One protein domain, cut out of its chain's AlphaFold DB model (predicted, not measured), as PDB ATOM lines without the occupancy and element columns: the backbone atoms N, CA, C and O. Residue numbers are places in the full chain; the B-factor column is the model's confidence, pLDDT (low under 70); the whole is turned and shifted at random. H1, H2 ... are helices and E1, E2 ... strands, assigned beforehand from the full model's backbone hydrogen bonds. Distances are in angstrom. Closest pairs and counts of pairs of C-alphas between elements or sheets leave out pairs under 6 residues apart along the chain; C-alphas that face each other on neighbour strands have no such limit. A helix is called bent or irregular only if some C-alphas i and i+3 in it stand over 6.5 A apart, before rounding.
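AT A GLANCE: This is residues 2 to 100 of the 100 residues of the protein "Poly(U)-specific endoribonuclease" of Oesophagostomum dentatum (UniProt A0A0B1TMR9). Two small three-stranded sheets, each strongly twisted, are partly face to face with their strands crossed, and one of them, E4 E5 E6, curls round the helix H2. The short helix H1 packs on the other sheet, E1 E2 E3, whose three strands are sharply bent. The printed part has 99 residues, with two named helices and six named strands in the order H1 E1 E2 E3 H2 E4 E5 E6; the sheets run E1 - E2 - E3 and E4 - E5 - E6, both antiparallel. The class is mixed, helices and strands; the whole is compact, with a radius of gyration of the C-alphas of 14.1 A and spans of 38 by 37 by 23 A.

HOW THE PARTS SIT: Begin with E4, residues 64 to 72, E5, residues 75 to 85, and E6, residues 90 to 99: they form a meander, each strand the antiparallel neighbour of the one before. In the hairpin E4 and E5, find N 70 and O 77 at 2.9 A; in the hairpin E5 and E6, N 80 and O 96 at 2.9 A. This sheet curls round H2, residues 48 to 61, and together they make two layers, with the helix on one face of the sheet; the closest C-alphas of H2 and E5 are those of Ser 59 and Ser 81, 5.3 A apart. Now look at E1, residues 12 to 21, E2, residues 25 to 32, and E3, residues 35 to 43, a second meander. Here N 18 and O 27 are 2.8 A apart in the hairpin E1 and E2, and N 37 and O 30 are 2.9 A apart in the hairpin E2 and E3. E1 bends by 80 degrees at residue 18, E2 by 67 degrees at residue 29 and E3 by 76 degrees at residue 38. The two sheets form a sandwich, two sheets face to face, with strands at 56 degrees to each other; the closest C-alphas of E3 and E6 are those of Gly 41 and Pro 97, 5.5 A apart. H1, residues 2 to 8, is on the sheet E1 E2 E3 at a height over the sheet of 8.2 A, and is apart from H2. In H1 and H2 every O i to N i+4 pair is within hydrogen-bond range.

IN THESE COORDINATES: Find C-alpha 75 at (46.449, 27.014, 12.944); from there E5 runs 33.1 A to C-alpha 85. E6 measures 26.6 A and ends at C-alpha 99, (44.731, 33.941, 18.649); E4 measures 20.2 A and H2 20.0 A. E1 is 21.4 A long, E3 21.2 A and E2 18.7 A. H1 begins at C-alpha 2, (41.314, 48.723, 5.439).

THE WHOLE: The two C-alphas farthest apart are those of Thr 22 and Asp 87, 40.6 A. The printed part has no cut, and the links between its named elements are tight. The mean pLDDT of the printed part is 92.1, and no printed residue is under 70.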
ATOM      1  N   THR A   2      41.452  47.368   4.855       88.94
ATOM      2  CA  THR A   2      41.314  48.723   5.439       88.94
ATOM      3  C   THR A   2      42.571  49.262   6.131       88.94
ATOM      4  O   THR A   2      42.974  50.391   5.865       88.94
ATOM      5  N   TYR A   3      43.229  48.440   6.959       91.62
ATOM      6  CA  TYR A   3      44.461  48.819   7.660       91.62
ATOM      7  C   TYR A   3      45.536  49.346   6.697       91.62
ATOM      8  O   TYR A   3      46.039  50.454   6.856       91.62
ATOM      9  N   TYR A   4      45.835  48.593   5.636       92.25
ATOM     10  CA  TYR A   4      46.880  48.952   4.678       92.25
ATOM     11  C   TYR A   4      46.588  50.259   3.929       92.25
ATOM     12  O   TYR A   4      47.496  51.060   3.706       92.25
ATOM     13  N   HIS A   5      45.326  50.511   3.566       94.56
ATOM     14  CA  HIS A   5      44.942  51.764   2.913       94.56
ATOM     15  C   HIS A   5      45.162  52.973   3.825       94.56
ATOM     16  O   HIS A   5      45.754  53.961   3.391       94.56
ATOM     17  N   PHE A   6      44.757  52.880   5.093       95.31
ATOM     18  CA  PHE A   6      44.966  53.963   6.054       95.31
ATOM     19  C   PHE A   6      46.433  54.136   6.441       95.31
ATOM     20  O   PHE A   6      46.892  55.266   6.587       95.31
ATOM     21  N   GLN A   7      47.197  53.051   6.521       94.81
ATOM     22  CA  GLN A   7      48.644  53.124   6.707       94.81
ATOM     23  C   GLN A   7      49.316  53.867   5.549       94.81
ATOM     24  O   GLN A   7      50.089  54.793   5.781       94.81
ATOM     25  N   LYS A   8      48.975  53.530   4.299       96.38
ATOM     26  CA  LYS A   8      49.483  54.242   3.117       96.38
ATOM     27  C   LYS A   8      49.086  55.713   3.076       96.38
ATOM     28  O   LYS A   8      49.857  56.526   2.581       96.38
ATOM     29  N   ALA A   9      47.911  56.053   3.598       97.12
ATOM     30  CA  ALA A   9      47.447  57.431   3.719       97.12
ATOM     31  C   ALA A   9      48.103  58.204   4.885       97.12
ATOM     32  O   ALA A   9      47.749  59.357   5.114       97.12
ATOM     33  N   GLY A  10      49.017  57.589   5.646       96.56
ATOM     34  CA  GLY A  10      49.641  58.208   6.821       96.56
ATOM     35  C   GLY A  10      48.706  58.329   8.029       96.56
ATOM     36  O   GLY A  10      49.001  59.062   8.965       96.56
ATOM     37  N   GLN A  11      47.574  57.623   8.016       97.50
ATOM     38  CA  GLN A  11      46.559  57.652   9.072       97.50
ATOM     39  C   GLN A  11      46.709  56.509  10.075       97.50
ATOM     40  O   GLN A  11      45.953  56.447  11.038       97.50
ATOM     41  N   ILE A  12      47.652  55.592   9.866       96.50
ATOM     42  CA  ILE A  12      48.002  54.568  10.847       96.50
ATOM     43  C   ILE A  12      49.485  54.672  11.172       96.50
ATOM     44  O   ILE A  12      50.325  54.641  10.273       96.50
ATOM     45  N   ASN A  13      49.788  54.738  12.465       96.19
ATOM     46  CA  ASN A  13      51.139  54.645  12.997       96.19
ATOM     47  C   ASN A  13      51.292  53.329  13.769       96.19
ATOM     48  O   ASN A  13      50.702  53.156  14.835       96.19
ATOM     49  N   TYR A  14      52.058  52.398  13.205       94.75
ATOM     50  CA  TYR A  14      52.286  51.065  13.760       94.75
ATOM     51  C   TYR A  14      53.275  51.101  14.929       94.75
ATOM     52  O   TYR A  14      54.360  51.662  14.793       94.75
ATOM     53  N   HIS A  15      52.920  50.491  16.063       95.44
ATOM     54  CA  HIS A  15      53.736  50.497  17.287       95.44
ATOM     55  C   HIS A  15      54.288  49.119  17.671       95.44
ATOM     56  O   HIS A  15      55.192  49.045  18.497       95.44
ATOM     57  N   GLY A  16      53.798  48.033  17.070       94.38
ATOM     58  CA  GLY A  16      54.282  46.682  17.354       94.38
ATOM     59  C   GLY A  16      53.184  45.623  17.299       94.38
ATOM     60  O   GLY A  16      52.027  45.913  16.984       94.38
ATOM     61  N   TYR A  17      53.557  44.388  17.629       92.62
ATOM     62  CA  TYR A  17      52.646  43.252  17.750       92.62
ATOM     63  C   TYR A  17      52.750  42.621  19.142       92.62
ATOM     64  O   TYR A  17      53.804  42.669  19.774       92.62
ATOM     65  N   TYR A  18      51.657  42.008  19.593       90.56
ATOM     66  CA  TYR A  18      51.613  41.154  20.784       90.56
ATOM     67  C   TYR A  18      51.768  39.684  20.404       90.56
ATOM     68  O   TYR A  18      52.546  38.957  21.018       90.56
ATOM     69  N   SER A  19      51.070  39.265  19.351       90.75
ATOM     70  CA  SER A  19      51.110  37.909  18.812       90.75
ATOM     71  C   SER A  19      50.876  37.930  17.304       90.75
ATOM     72  O   SER A  19      50.306  38.877  16.760       90.75
ATOM     73  N   TYR A  20      51.355  36.899  16.615       91.44
ATOM     74  CA  TYR A  20      51.063  36.663  15.207       91.44
ATOM     75  C   TYR A  20      51.098  35.166  14.915       91.44
ATOM     76  O   TYR A  20      51.797  34.399  15.577       91.44
ATOM     77  N   VAL A  21      50.334  34.761  13.909       90.25
ATOM     78  CA  VAL A  21      50.265  33.396  13.400       90.25
ATOM     79  C   VAL A  21      50.689  33.458  11.946       90.25
ATOM     80  O   VAL A  21      49.881  33.802  11.083       90.25
ATOM     81  N   THR A  22      51.973  33.162  11.702       87.88
ATOM     82  CA  THR A  22      52.604  33.214  10.369       87.88
ATOM     83  C   THR A  22      52.161  34.468   9.591       87.88
ATOM     84  O   THR A  22      52.127  35.556  10.165       87.88
ATOM     85  N   ASP A  23      51.789  34.324   8.324       87.44
ATOM     86  CA  ASP A  23      51.279  35.387   7.462       87.44
ATOM     87  C   ASP A  23      49.740  35.418   7.428       87.44
ATOM     88  O   ASP A  23      49.150  35.964   6.499       87.44
ATOM     89  N   LEU A  24      49.079  34.812   8.421       89.25
ATOM     90  CA  LEU A  24      47.629  34.619   8.445       89.25
ATOM     91  C   LEU A  24      46.914  35.676   9.291       89.25
ATOM     92  O   LEU A  24      45.894  36.224   8.873       89.25
ATOM     93  N   THR A  25      47.412  35.961  10.494       91.88
ATOM     94  CA  THR A  25      46.817  36.964  11.388       91.88
ATOM     95  C   THR A  25      47.798  37.425  12.460       91.88
ATOM     96  O   THR A  25      48.845  36.816  12.668       91.88
ATOM     97  N   GLY A  26      47.451  38.492  13.171       89.75
ATOM     98  CA  GLY A  26      48.158  38.912  14.371       89.75
ATOM     99  C   GLY A  26      47.396  39.972  15.145       89.75
ATOM    100  O   GLY A  26      46.468  40.589  14.620       89.75
ATOM    101  N   THR A  27      47.812  40.167  16.391       89.12
ATOM    102  CA  THR A  27      47.296  41.187  17.303       89.12
ATOM    103  C   THR A  27      48.313  42.312  17.385       89.12
ATOM    104  O   THR A  27      49.441  42.125  17.848       89.12
ATOM    105  N   PHE A  28      47.913  43.497  16.937       91.12
ATOM    106  CA  PHE A  28      48.799  44.640  16.759       91.12
ATOM    107  C   PHE A  28      48.402  45.826  17.628       91.12
ATOM    108  O   PHE A  28      47.228  46.024  17.956       91.12
ATOM    109  N   GLN A  29      49.402  46.650  17.925       94.06
ATOM    110  CA  GLN A  29      49.250  47.954  18.541       94.06
ATOM    111  C   GLN A  29      49.514  49.043  17.496       94.06
ATOM    112  O   GLN A  29      50.547  49.032  16.820       94.06
ATOM    113  N   TYR A  30      48.598  50.000  17.361       94.44
ATOM    114  CA  TYR A  30      48.771  51.120  16.436       94.44
ATOM    115  C   TYR A  30      47.908  52.325  16.816       94.44
ATOM    116  O   TYR A  30      46.844  52.191  17.415       94.44
ATOM    117  N   VAL A  31      48.342  53.520  16.428       96.12
ATOM    118  CA  VAL A  31      47.490  54.715  16.462       96.12
ATOM    119  C   VAL A  31      46.740  54.803  15.142       96.12
ATOM    120  O   VAL A  31      47.361  54.730  14.081       96.12
ATOM    121  N   TRP A  32      45.420  54.969  15.196       93.19
ATOM    122  CA  TRP A  32      44.597  55.304  14.036       93.19
ATOM    123  C   TRP A  32      44.155  56.762  14.131       93.19
ATOM    124  O   TRP A  32      43.407  57.141  15.030       93.19
ATOM    125  N   VAL A  33      44.639  57.582  13.200       93.50
ATOM    126  CA  VAL A  33      44.554  59.045  13.212       93.50
ATOM    127  C   VAL A  33      45.204  59.603  14.481       93.50
ATOM    128  O   VAL A  33      46.408  59.830  14.478       93.50
ATOM    129  N   ASN A  34      44.442  59.743  15.566       93.25
ATOM    130  CA  ASN A  34      44.914  60.218  16.871       93.25
ATOM    131  C   ASN A  34      44.524  59.274  18.021       93.25
ATOM    132  O   ASN A  34      44.844  59.550  19.174       93.25
ATOM    133  N   GLU A  35      43.840  58.169  17.720       93.25
ATOM    134  CA  GLU A  35      43.299  57.253  18.719       93.25
ATOM    135  C   GLU A  35      44.177  56.015  18.868       93.25
ATOM    136  O   GLU A  35      44.501  55.324  17.897       93.25
ATOM    137  N   MET A  36      44.548  55.715  20.111       92.62
ATOM    138  CA  MET A  36      45.376  54.561  20.437       92.62
ATOM    139  C   MET A  36      44.543  53.276  20.394       92.62
ATOM    140  O   MET A  36      43.794  52.968  21.327       92.62
ATOM    141  N   LYS A  37      44.729  52.461  19.354       88.31
ATOM    142  CA  LYS A  37      44.215  51.092  19.317       88.31
ATOM    143  C   LYS A  37      45.195  50.183  20.057       88.31
ATOM    144  O   LYS A  37      46.220  49.784  19.512       88.31
ATOM    145  N   LYS A  38      44.878  49.894  21.327       87.00
ATOM    146  CA  LYS A  38      45.708  49.037  22.192       87.00
ATOM    147  C   LYS A  38      45.869  47.638  21.611       87.00
ATOM    148  O   LYS A  38      46.991  47.210  21.440       87.00
ATOM    149  N   GLU A  39      44.763  46.991  21.257       84.44
ATOM    150  CA  GLU A  39      44.756  45.669  20.628       84.44
ATOM    151  C   GLU A  39      43.821  45.694  19.417       84.44
ATOM    152  O   GLU A  39      42.642  46.070  19.522       84.44
ATOM    153  N   GLY A  40      44.352  45.335  18.250       81.38
ATOM    154  CA  GLY A  40      43.596  45.175  17.013       81.38
ATOM    155  C   GLY A  40      44.110  43.991  16.207       81.38
ATOM    156  O   GLY A  40      45.283  43.964  15.841       81.38
ATOM    157  N   GLY A  41      43.218  43.040  15.931       87.69
ATOM    158  CA  GLY A  41      43.494  41.879  15.091       87.69
ATOM    159  C   GLY A  41      42.856  41.994  13.711       87.69
ATOM    160  O   GLY A  41      41.778  42.572  13.555       87.69
ATOM    161  N   PHE A  42      43.521  41.450  12.696       91.12
ATOM    162  CA  PHE A  42      42.977  41.311  11.344       91.12
ATOM    163  C   PHE A  42      43.605  40.119  10.617       91.12
ATOM    164  O   PHE A  42      44.707  39.680  10.952       91.12
ATOM    165  N   LEU A  43      42.888  39.586   9.626       92.50
ATOM    166  CA  LEU A  43      43.407  38.554   8.733       92.50
ATOM    167  C   LEU A  43      44.292  39.194   7.654       92.50
ATOM    168  O   LEU A  43      44.052  40.323   7.205       92.50
ATOM    169  N   ILE A  44      45.345  38.483   7.274       92.06
ATOM    170  CA  ILE A  44      46.364  38.907   6.315       92.06
ATOM    171  C   ILE A  44      46.271  37.982   5.097       92.06
ATOM    172  O   ILE A  44      46.072  36.779   5.222       92.06
ATOM    173  N   GLY A  45      46.343  38.556   3.893       90.62
ATOM    174  CA  GLY A  45      46.298  37.789   2.640       90.62
ATOM    175  C   GLY A  45      44.925  37.226   2.244       90.62
ATOM    176  O   GLY A  45      44.807  36.617   1.183       90.62
ATOM    177  N   THR A  46      43.875  37.456   3.034       91.62
ATOM    178  CA  THR A  46      42.511  36.989   2.752       91.62
ATOM    179  C   THR A  46      41.723  37.943   1.846       91.62
ATOM    180  O   THR A  46      42.081  39.107   1.629       91.62
ATOM    181  N   SER A  47      40.617  37.439   1.285       93.75
ATOM    182  CA  SER A  47      39.688  38.252   0.493       93.75
ATOM    183  C   SER A  47      38.619  38.908   1.380       93.75
ATOM    184  O   SER A  47      38.194  38.301   2.363       93.75
ATOM    185  N   PRO A  48      38.083  40.087   1.008       92.69
ATOM    186  CA  PRO A  48      36.974  40.701   1.743       92.69
ATOM    187  C   PRO A  48      35.739  39.797   1.869       92.69
ATOM    188  O   PRO A  48      35.035  39.857   2.871       92.69
ATOM    189  N   ALA A  49      35.483  38.948   0.865       96.50
ATOM    190  CA  ALA A  49      34.384  37.989   0.900       96.50
ATOM    191  C   ALA A  49      34.609  36.904   1.964       96.50
ATOM    192  O   ALA A  49      33.686  36.586   2.705       96.50
ATOM    193  N   PHE A  50      35.836  36.381   2.077       93.94
ATOM    194  CA  PHE A  50      36.194  35.409   3.109       93.94
ATOM    195  C   PHE A  50      35.999  35.989   4.515       93.94
ATOM    196  O   PHE A  50      35.275  35.401   5.320       93.94
ATOM    197  N   ASP A  51      36.573  37.168   4.777       93.38
ATOM    198  CA  ASP A  51      36.461  37.853   6.069       93.38
ATOM    199  C   ASP A  51      34.989  38.096   6.434       93.38
ATOM    200  O   ASP A  51      34.548  37.780   7.539       93.38
ATOM    201  N   PHE A  52      34.200  38.610   5.483       93.44
ATOM    202  CA  PHE A  52      32.783  38.896   5.695       93.44
ATOM    203  C   PHE A  52      31.971  37.634   5.999       93.44
ATOM    204  O   PHE A  52      31.170  37.631   6.936       93.44
ATOM    205  N   SER A  53      32.177  36.554   5.239       95.69
ATOM    206  CA  SER A  53      31.491  35.280   5.469       95.69
ATOM    207  C   SER A  53      31.836  34.692   6.834       95.69
ATOM    208  O   SER A  53      30.927  34.328   7.580       95.69
ATOM    209  N   LEU A  54      33.123  34.653   7.191       95.06
ATOM    210  CA  LEU A  54      33.585  34.146   8.482       95.06
ATOM    211  C   LEU A  54      32.969  34.939   9.639       95.06
ATOM    212  O   LEU A  54      32.367  34.356  10.540       95.06
ATOM    213  N   PHE A  55      33.060  36.269   9.599       94.25
ATOM    214  CA  PHE A  55      32.526  37.123  10.660       94.25
ATOM    215  C   PHE A  55      31.005  37.059  10.756       94.25
ATOM    216  O   PHE A  55      30.476  37.069  11.865       94.25
ATOM    217  N   THR A  56      30.294  36.934   9.633       94.06
ATOM    218  CA  THR A  56      28.833  36.771   9.634       94.06
ATOM    219  C   THR A  56      28.431  35.476  10.333       94.06
ATOM    220  O   THR A  56      27.614  35.507  11.251       94.06
ATOM    221  N   VAL A  57      29.034  34.342   9.957       95.06
ATOM    222  CA  VAL A  57      28.734  33.044  10.583       95.06
ATOM    223  C   VAL A  57      29.083  33.069  12.070       95.06
ATOM    224  O   VAL A  57      28.253  32.691  12.897       95.06
ATOM    225  N   CYS A  58      30.267  33.568  12.426       95.62
ATOM    226  CA  CYS A  58      30.694  33.661  13.818       95.62
ATOM    227  C   CYS A  58      29.769  34.548  14.654       95.62
ATOM    228  O   CYS A  58      29.380  34.151  15.745       95.62
ATOM    229  N   SER A  59      29.355  35.700  14.132       94.44
ATOM    230  CA  SER A  59      28.485  36.619  14.871       94.44
ATOM    231  C   SER A  59      27.070  36.076  15.063       94.44
ATOM    232  O   SER A  59      26.444  36.361  16.080       94.44
ATOM    233  N   LEU A  60      26.555  35.306  14.098       92.31
ATOM    234  CA  LEU A  60      25.217  34.712  14.183       92.31
ATOM    235  C   LEU A  60      25.174  33.490  15.103       92.31
ATOM    236  O   LEU A  60      24.187  33.292  15.806       92.31
ATOM    237  N   MET A  61      26.224  32.668  15.087       93.88
ATOM    238  CA  MET A  61      26.223  31.361  15.755       93.88
ATOM    239  C   MET A  61      26.959  31.367  17.100       93.88
ATOM    240  O   MET A  61      26.598  30.612  17.999       93.88
ATOM    241  N   TYR A  62      27.996  32.196  17.233       95.31
ATOM    242  CA  TYR A  62      28.975  32.151  18.321       95.31
ATOM    243  C   TYR A  62      29.450  33.565  18.700       95.31
ATOM    244  O   TYR A  62      30.650  33.853  18.706       95.31
ATOM    245  N   SER A  63      28.511  34.473  18.986       93.44
ATOM    246  CA  SER A  63      28.856  35.812  19.470       93.44
ATOM    247  C   SER A  63      29.468  35.759  20.876       93.44
ATOM    248  O   SER A  63      29.186  34.869  21.680       93.44
ATOM    249  N   GLY A  64      30.338  36.718  21.176       92.44
ATOM    250  CA  GLY A  64      31.099  36.805  22.414       92.44
ATOM    251  C   GLY A  64      32.607  36.895  22.189       92.44
ATOM    252  O   GLY A  64      33.106  36.967  21.063       92.44
ATOM    253  N   ASN A  65      33.338  36.905  23.302       92.94
ATOM    254  CA  ASN A  65      34.794  36.984  23.323       92.94
ATOM    255  C   ASN A  65      35.410  35.626  22.954       92.94
ATOM    256  O   ASN A  65      35.165  34.642  23.650       92.94
ATOM    257  N   ALA A  66      36.161  35.587  21.850       90.81
ATOM    258  CA  ALA A  66      36.823  34.396  21.304       90.81
ATOM    259  C   ALA A  66      35.903  33.159  21.195       90.81
ATOM    260  O   ALA A  66      36.348  32.013  21.305       90.81
ATOM    261  N   ALA A  67      34.601  33.389  21.013       92.69
ATOM    262  CA  ALA A  67      33.585  32.350  21.124       92.69
ATOM    263  C   ALA A  67      33.513  31.471  19.866       92.69
ATOM    264  O   ALA A  67      33.261  30.269  19.960       92.69
ATOM    265  N   CYS A  68      33.784  32.044  18.693       96.50
ATOM    266  CA  CYS A  68      33.818  31.310  17.435       96.50
ATOM    267  C   CYS A  68      35.224  30.760  17.183       96.50
ATOM    268  O   CYS A  68      36.097  31.509  16.751       96.50
ATOM    269  N   LYS A  69      35.453  29.472  17.449       95.69
ATOM    270  CA  LYS A  69      36.749  28.812  17.222       95.69
ATOM    271  C   LYS A  69      36.771  28.102  15.873       95.69
ATOM    272  O   LYS A  69      35.813  27.419  15.517       95.69
ATOM    273  N   TYR A  70      37.865  28.240  15.140       92.75
ATOM    274  CA  TYR A  70      38.058  27.639  13.823       92.75
ATOM    275  C   TYR A  70      39.546  27.373  13.579       92.75
ATOM    276  O   TYR A  70      40.397  27.679  14.413       92.75
ATOM    277  N   SER A  71      39.869  26.771  12.438       93.06
ATOM    278  CA  SER A  71      41.252  26.605  12.014       93.06
ATOM    279  C   SER A  71      41.403  26.923  10.536       93.06
ATOM    280  O   SER A  71      40.532  26.585   9.734       93.06
ATOM    281  N   ILE A  72      42.509  27.577  10.194       90.56
ATOM    282  CA  ILE A  72      42.962  27.791   8.820       90.56
ATOM    283  C   ILE A  72      44.375  27.218   8.744       90.56
ATOM    284  O   ILE A  72      45.204  27.519   9.600       90.56
ATOM    285  N   ASP A  73      44.623  26.347   7.768       89.12
ATOM    286  CA  ASP A  73      45.924  25.700   7.539       89.12
ATOM    287  C   ASP A  73      46.530  25.024   8.785       89.12
ATOM    288  O   ASP A  73      47.741  24.985   8.981       89.12
ATOM    289  N   GLY A  74      45.675  24.473   9.654       90.75
ATOM    290  CA  GLY A  74      46.091  23.793  10.886       90.75
ATOM    291  C   GLY A  74      46.426  24.731  12.049       90.75
ATOM    292  O   GLY A  74      46.739  24.253  13.141       90.75
ATOM    293  N   HIS A  75      46.315  26.046  11.865       90.94
ATOM    294  CA  HIS A  75      46.449  27.014  12.944       90.94
ATOM    295  C   HIS A  75      45.098  27.241  13.625       90.94
ATOM    296  O   HIS A  75      44.135  27.591  12.934       90.94
ATOM    297  N   PRO A  76      44.978  27.009  14.943       92.69
ATOM    298  CA  PRO A  76      43.759  27.306  15.675       92.69
ATOM    299  C   PRO A  76      43.641  28.822  15.861       92.69
ATOM    300  O   PRO A  76      44.608  29.493  16.220       92.69
ATOM    301  N   LEU A  77      42.458  29.351  15.566       93.06
ATOM    302  CA  LEU A  77      42.118  30.761  15.695       93.06
ATOM    303  C   LEU A  77      40.718  30.909  16.281       93.06
ATOM    304  O   LEU A  77      39.903  29.978  16.276       93.06
ATOM    305  N   ALA A  78      40.408  32.114  16.743       94.19
ATOM    306  CA  ALA A  78      39.057  32.464  17.135       94.19
ATOM    307  C   ALA A  78      38.627  33.816  16.568       94.19
ATOM    308  O   ALA A  78      39.430  34.622  16.103       94.19
ATOM    309  N   VAL A  79      37.320  34.049  16.553       94.06
ATOM    310  CA  VAL A  79      36.720  35.354  16.292       94.06
ATOM    311  C   VAL A  79      36.047  35.824  17.568       94.06
ATOM    312  O   VAL A  79      35.242  35.109  18.172       94.06
ATOM    313  N   THR A  80      36.367  37.057  17.947       93.19
ATOM    314  CA  THR A  80      35.563  37.838  18.878       93.19
ATOM    315  C   THR A  80      34.571  38.643  18.064       93.19
ATOM    316  O   THR A  80      34.972  39.389  17.173       93.19
ATOM    317  N   SER A  81      33.283  38.506  18.363       94.00
ATOM    318  CA  SER A  81      32.238  39.232  17.644       94.00
ATOM    319  C   SER A  81      31.077  39.580  18.552       94.00
ATOM    320  O   SER A  81      30.763  38.839  19.480       94.00
ATOM    321  N   TYR A  82      30.427  40.704  18.290       92.00
ATOM    322  CA  TYR A  82      29.274  41.138  19.063       92.00
ATOM    323  C   TYR A  82      28.153  41.578  18.136       92.00
ATOM    324  O   TYR A  82      28.376  42.079  17.033       92.00
ATOM    325  N   THR A  83      26.931  41.416  18.616       92.75
ATOM    326  CA  THR A  83      25.730  41.955  17.988       92.75
ATOM    327  C   THR A  83      25.161  43.067  18.850       92.75
ATOM    328  O   THR A  83      25.365  43.085  20.064       92.75
ATOM    329  N   GLN A  84      24.411  43.976  18.245       92.44
ATOM    330  CA  GLN A  84      23.732  45.056  18.956       92.44
ATOM    331  C   GLN A  84      22.305  45.231  18.443       92.44
ATOM    332  O   GLN A  84      22.004  44.892  17.296       92.44
ATOM    333  N   SER A  85      21.429  45.764  19.292       94.25
ATOM    334  CA  SER A  85      20.085  46.165  18.875       94.25
ATOM    335  C   SER A  85      20.162  47.322  17.878       94.25
ATOM    336  O   SER A  85      20.975  48.232  18.040       94.25
ATOM    337  N   CYS A  86      19.298  47.287  16.870       92.81
ATOM    338  CA  CYS A  86      19.135  48.328  15.858       92.81
ATOM    339  C   CYS A  86      17.658  48.695  15.696       92.81
ATOM    340  O   CYS A  86      16.795  47.982  16.208       92.81
ATOM    341  N   ASP A  87      17.375  49.762  14.939       92.75
ATOM    342  CA  ASP A  87      16.007  50.222  14.637       92.75
ATOM    343  C   ASP A  87      15.092  49.082  14.174       92.75
ATOM    344  O   ASP A  87      13.919  49.026  14.538       92.75
ATOM    345  N   VAL A  88      15.649  48.137  13.410       91.69
ATOM    346  CA  VAL A  88      14.978  46.889  13.056       91.69
ATOM    347  C   VAL A  88      15.888  45.706  13.378       91.69
ATOM    348  O   VAL A  88      16.831  45.403  12.648       91.69
ATOM    349  N   GLY A  89      15.570  45.012  14.469       89.50
ATOM    350  CA  GLY A  89      16.181  43.737  14.832       89.50
ATOM    351  C   GLY A  89      17.606  43.860  15.374       89.50
ATOM    352  O   GLY A  89      17.893  44.667  16.261       89.50
ATOM    353  N   THR A  90      18.488  43.000  14.874       90.38
ATOM    354  CA  THR A  90      19.849  42.818  15.383       90.38
ATOM    355  C   THR A  90      20.858  43.118  14.284       90.38
ATOM    356  O   THR A  90      20.807  42.515  13.214       90.38
ATOM    357  N   CYS A  91      21.801  44.014  14.561       91.06
ATOM    358  CA  CYS A  91      22.930  44.275  13.678       91.06
ATOM    359  C   CYS A  91      24.196  43.582  14.163       91.06
ATOM    360  O   CYS A  91      24.440  43.436  15.365       91.06
ATOM    361  N   LEU A  92      25.057  43.270  13.198       89.56
ATOM    362  CA  LEU A  92      26.467  43.014  13.448       89.56
ATOM    363  C   LEU A  92      27.113  44.283  14.022       89.56
ATOM    364  O   LEU A  92      26.927  45.377  13.488       89.56
ATOM    365  N   SER A  93      27.847  44.131  15.120       89.00
ATOM    366  CA  SER A  93      28.691  45.175  15.697       89.00
ATOM    367  C   SER A  93      30.151  44.880  15.330       89.00
ATOM    368  O   SER A  93      30.454  44.516  14.193       89.00
ATOM    369  N   THR A  94      31.085  45.045  16.266       87.56
ATOM    370  CA  THR A  94      32.494  44.724  16.032       87.56
ATOM    371  C   THR A  94      32.726  43.214  15.927       87.56
ATOM    372  O   THR A  94      32.171  42.434  16.702       87.56
ATOM    373  N   SER A  95      33.571  42.817  14.973       91.38
ATOM    374  CA  SER A  95      34.065  41.453  14.792       91.38
ATOM    375  C   SER A  95      35.525  41.496  14.347       91.38
ATOM    376  O   SER A  95      35.873  42.289  13.471       91.38
ATOM    377  N   TYR A  96      36.378  40.673  14.951       89.50
ATOM    378  CA  TYR A  96      37.805  40.596  14.633       89.50
ATOM    379  C   TYR A  96      38.401  39.237  15.035       89.50
ATOM    380  O   TYR A  96      37.921  38.613  15.990       89.50
ATOM    381  N   PRO A  97      39.435  38.757  14.317       91.75
ATOM    382  CA  PRO A  97      40.144  37.542  14.685       91.75
ATOM    383  C   PRO A  97      41.021  37.780  15.918       91.75
ATOM    384  O   PRO A  97      41.501  38.892  16.151       91.75
ATOM    385  N   VAL A  98      41.235  36.714  16.676       89.38
ATOM    386  CA  VAL A  98      42.171  36.620  17.796       89.38
ATOM    387  C   VAL A  98      42.882  35.267  17.730       89.38
ATOM    388  O   VAL A  98      42.369  34.305  17.147       89.38
ATOM    389  N   ASP A  99      44.064  35.196  18.319       82.94
ATOM    390  CA  ASP A  99      44.731  33.941  18.649       82.94
ATOM    391  C   ASP A  99      43.902  33.139  19.672       82.94
ATOM    392  O   ASP A  99      43.273  33.716  20.562       82.94
ATOM    393  N   SER A 100      43.832  31.810  19.505       74.81
ATOM    394  CA  SER A 100      42.993  30.911  20.324       74.81
ATOM    395  C   SER A 100      43.776  29.894  21.131       74.81
ATOM    396  O   SER A 100      44.740  29.344  20.552       74.81
TER     397      SER A 100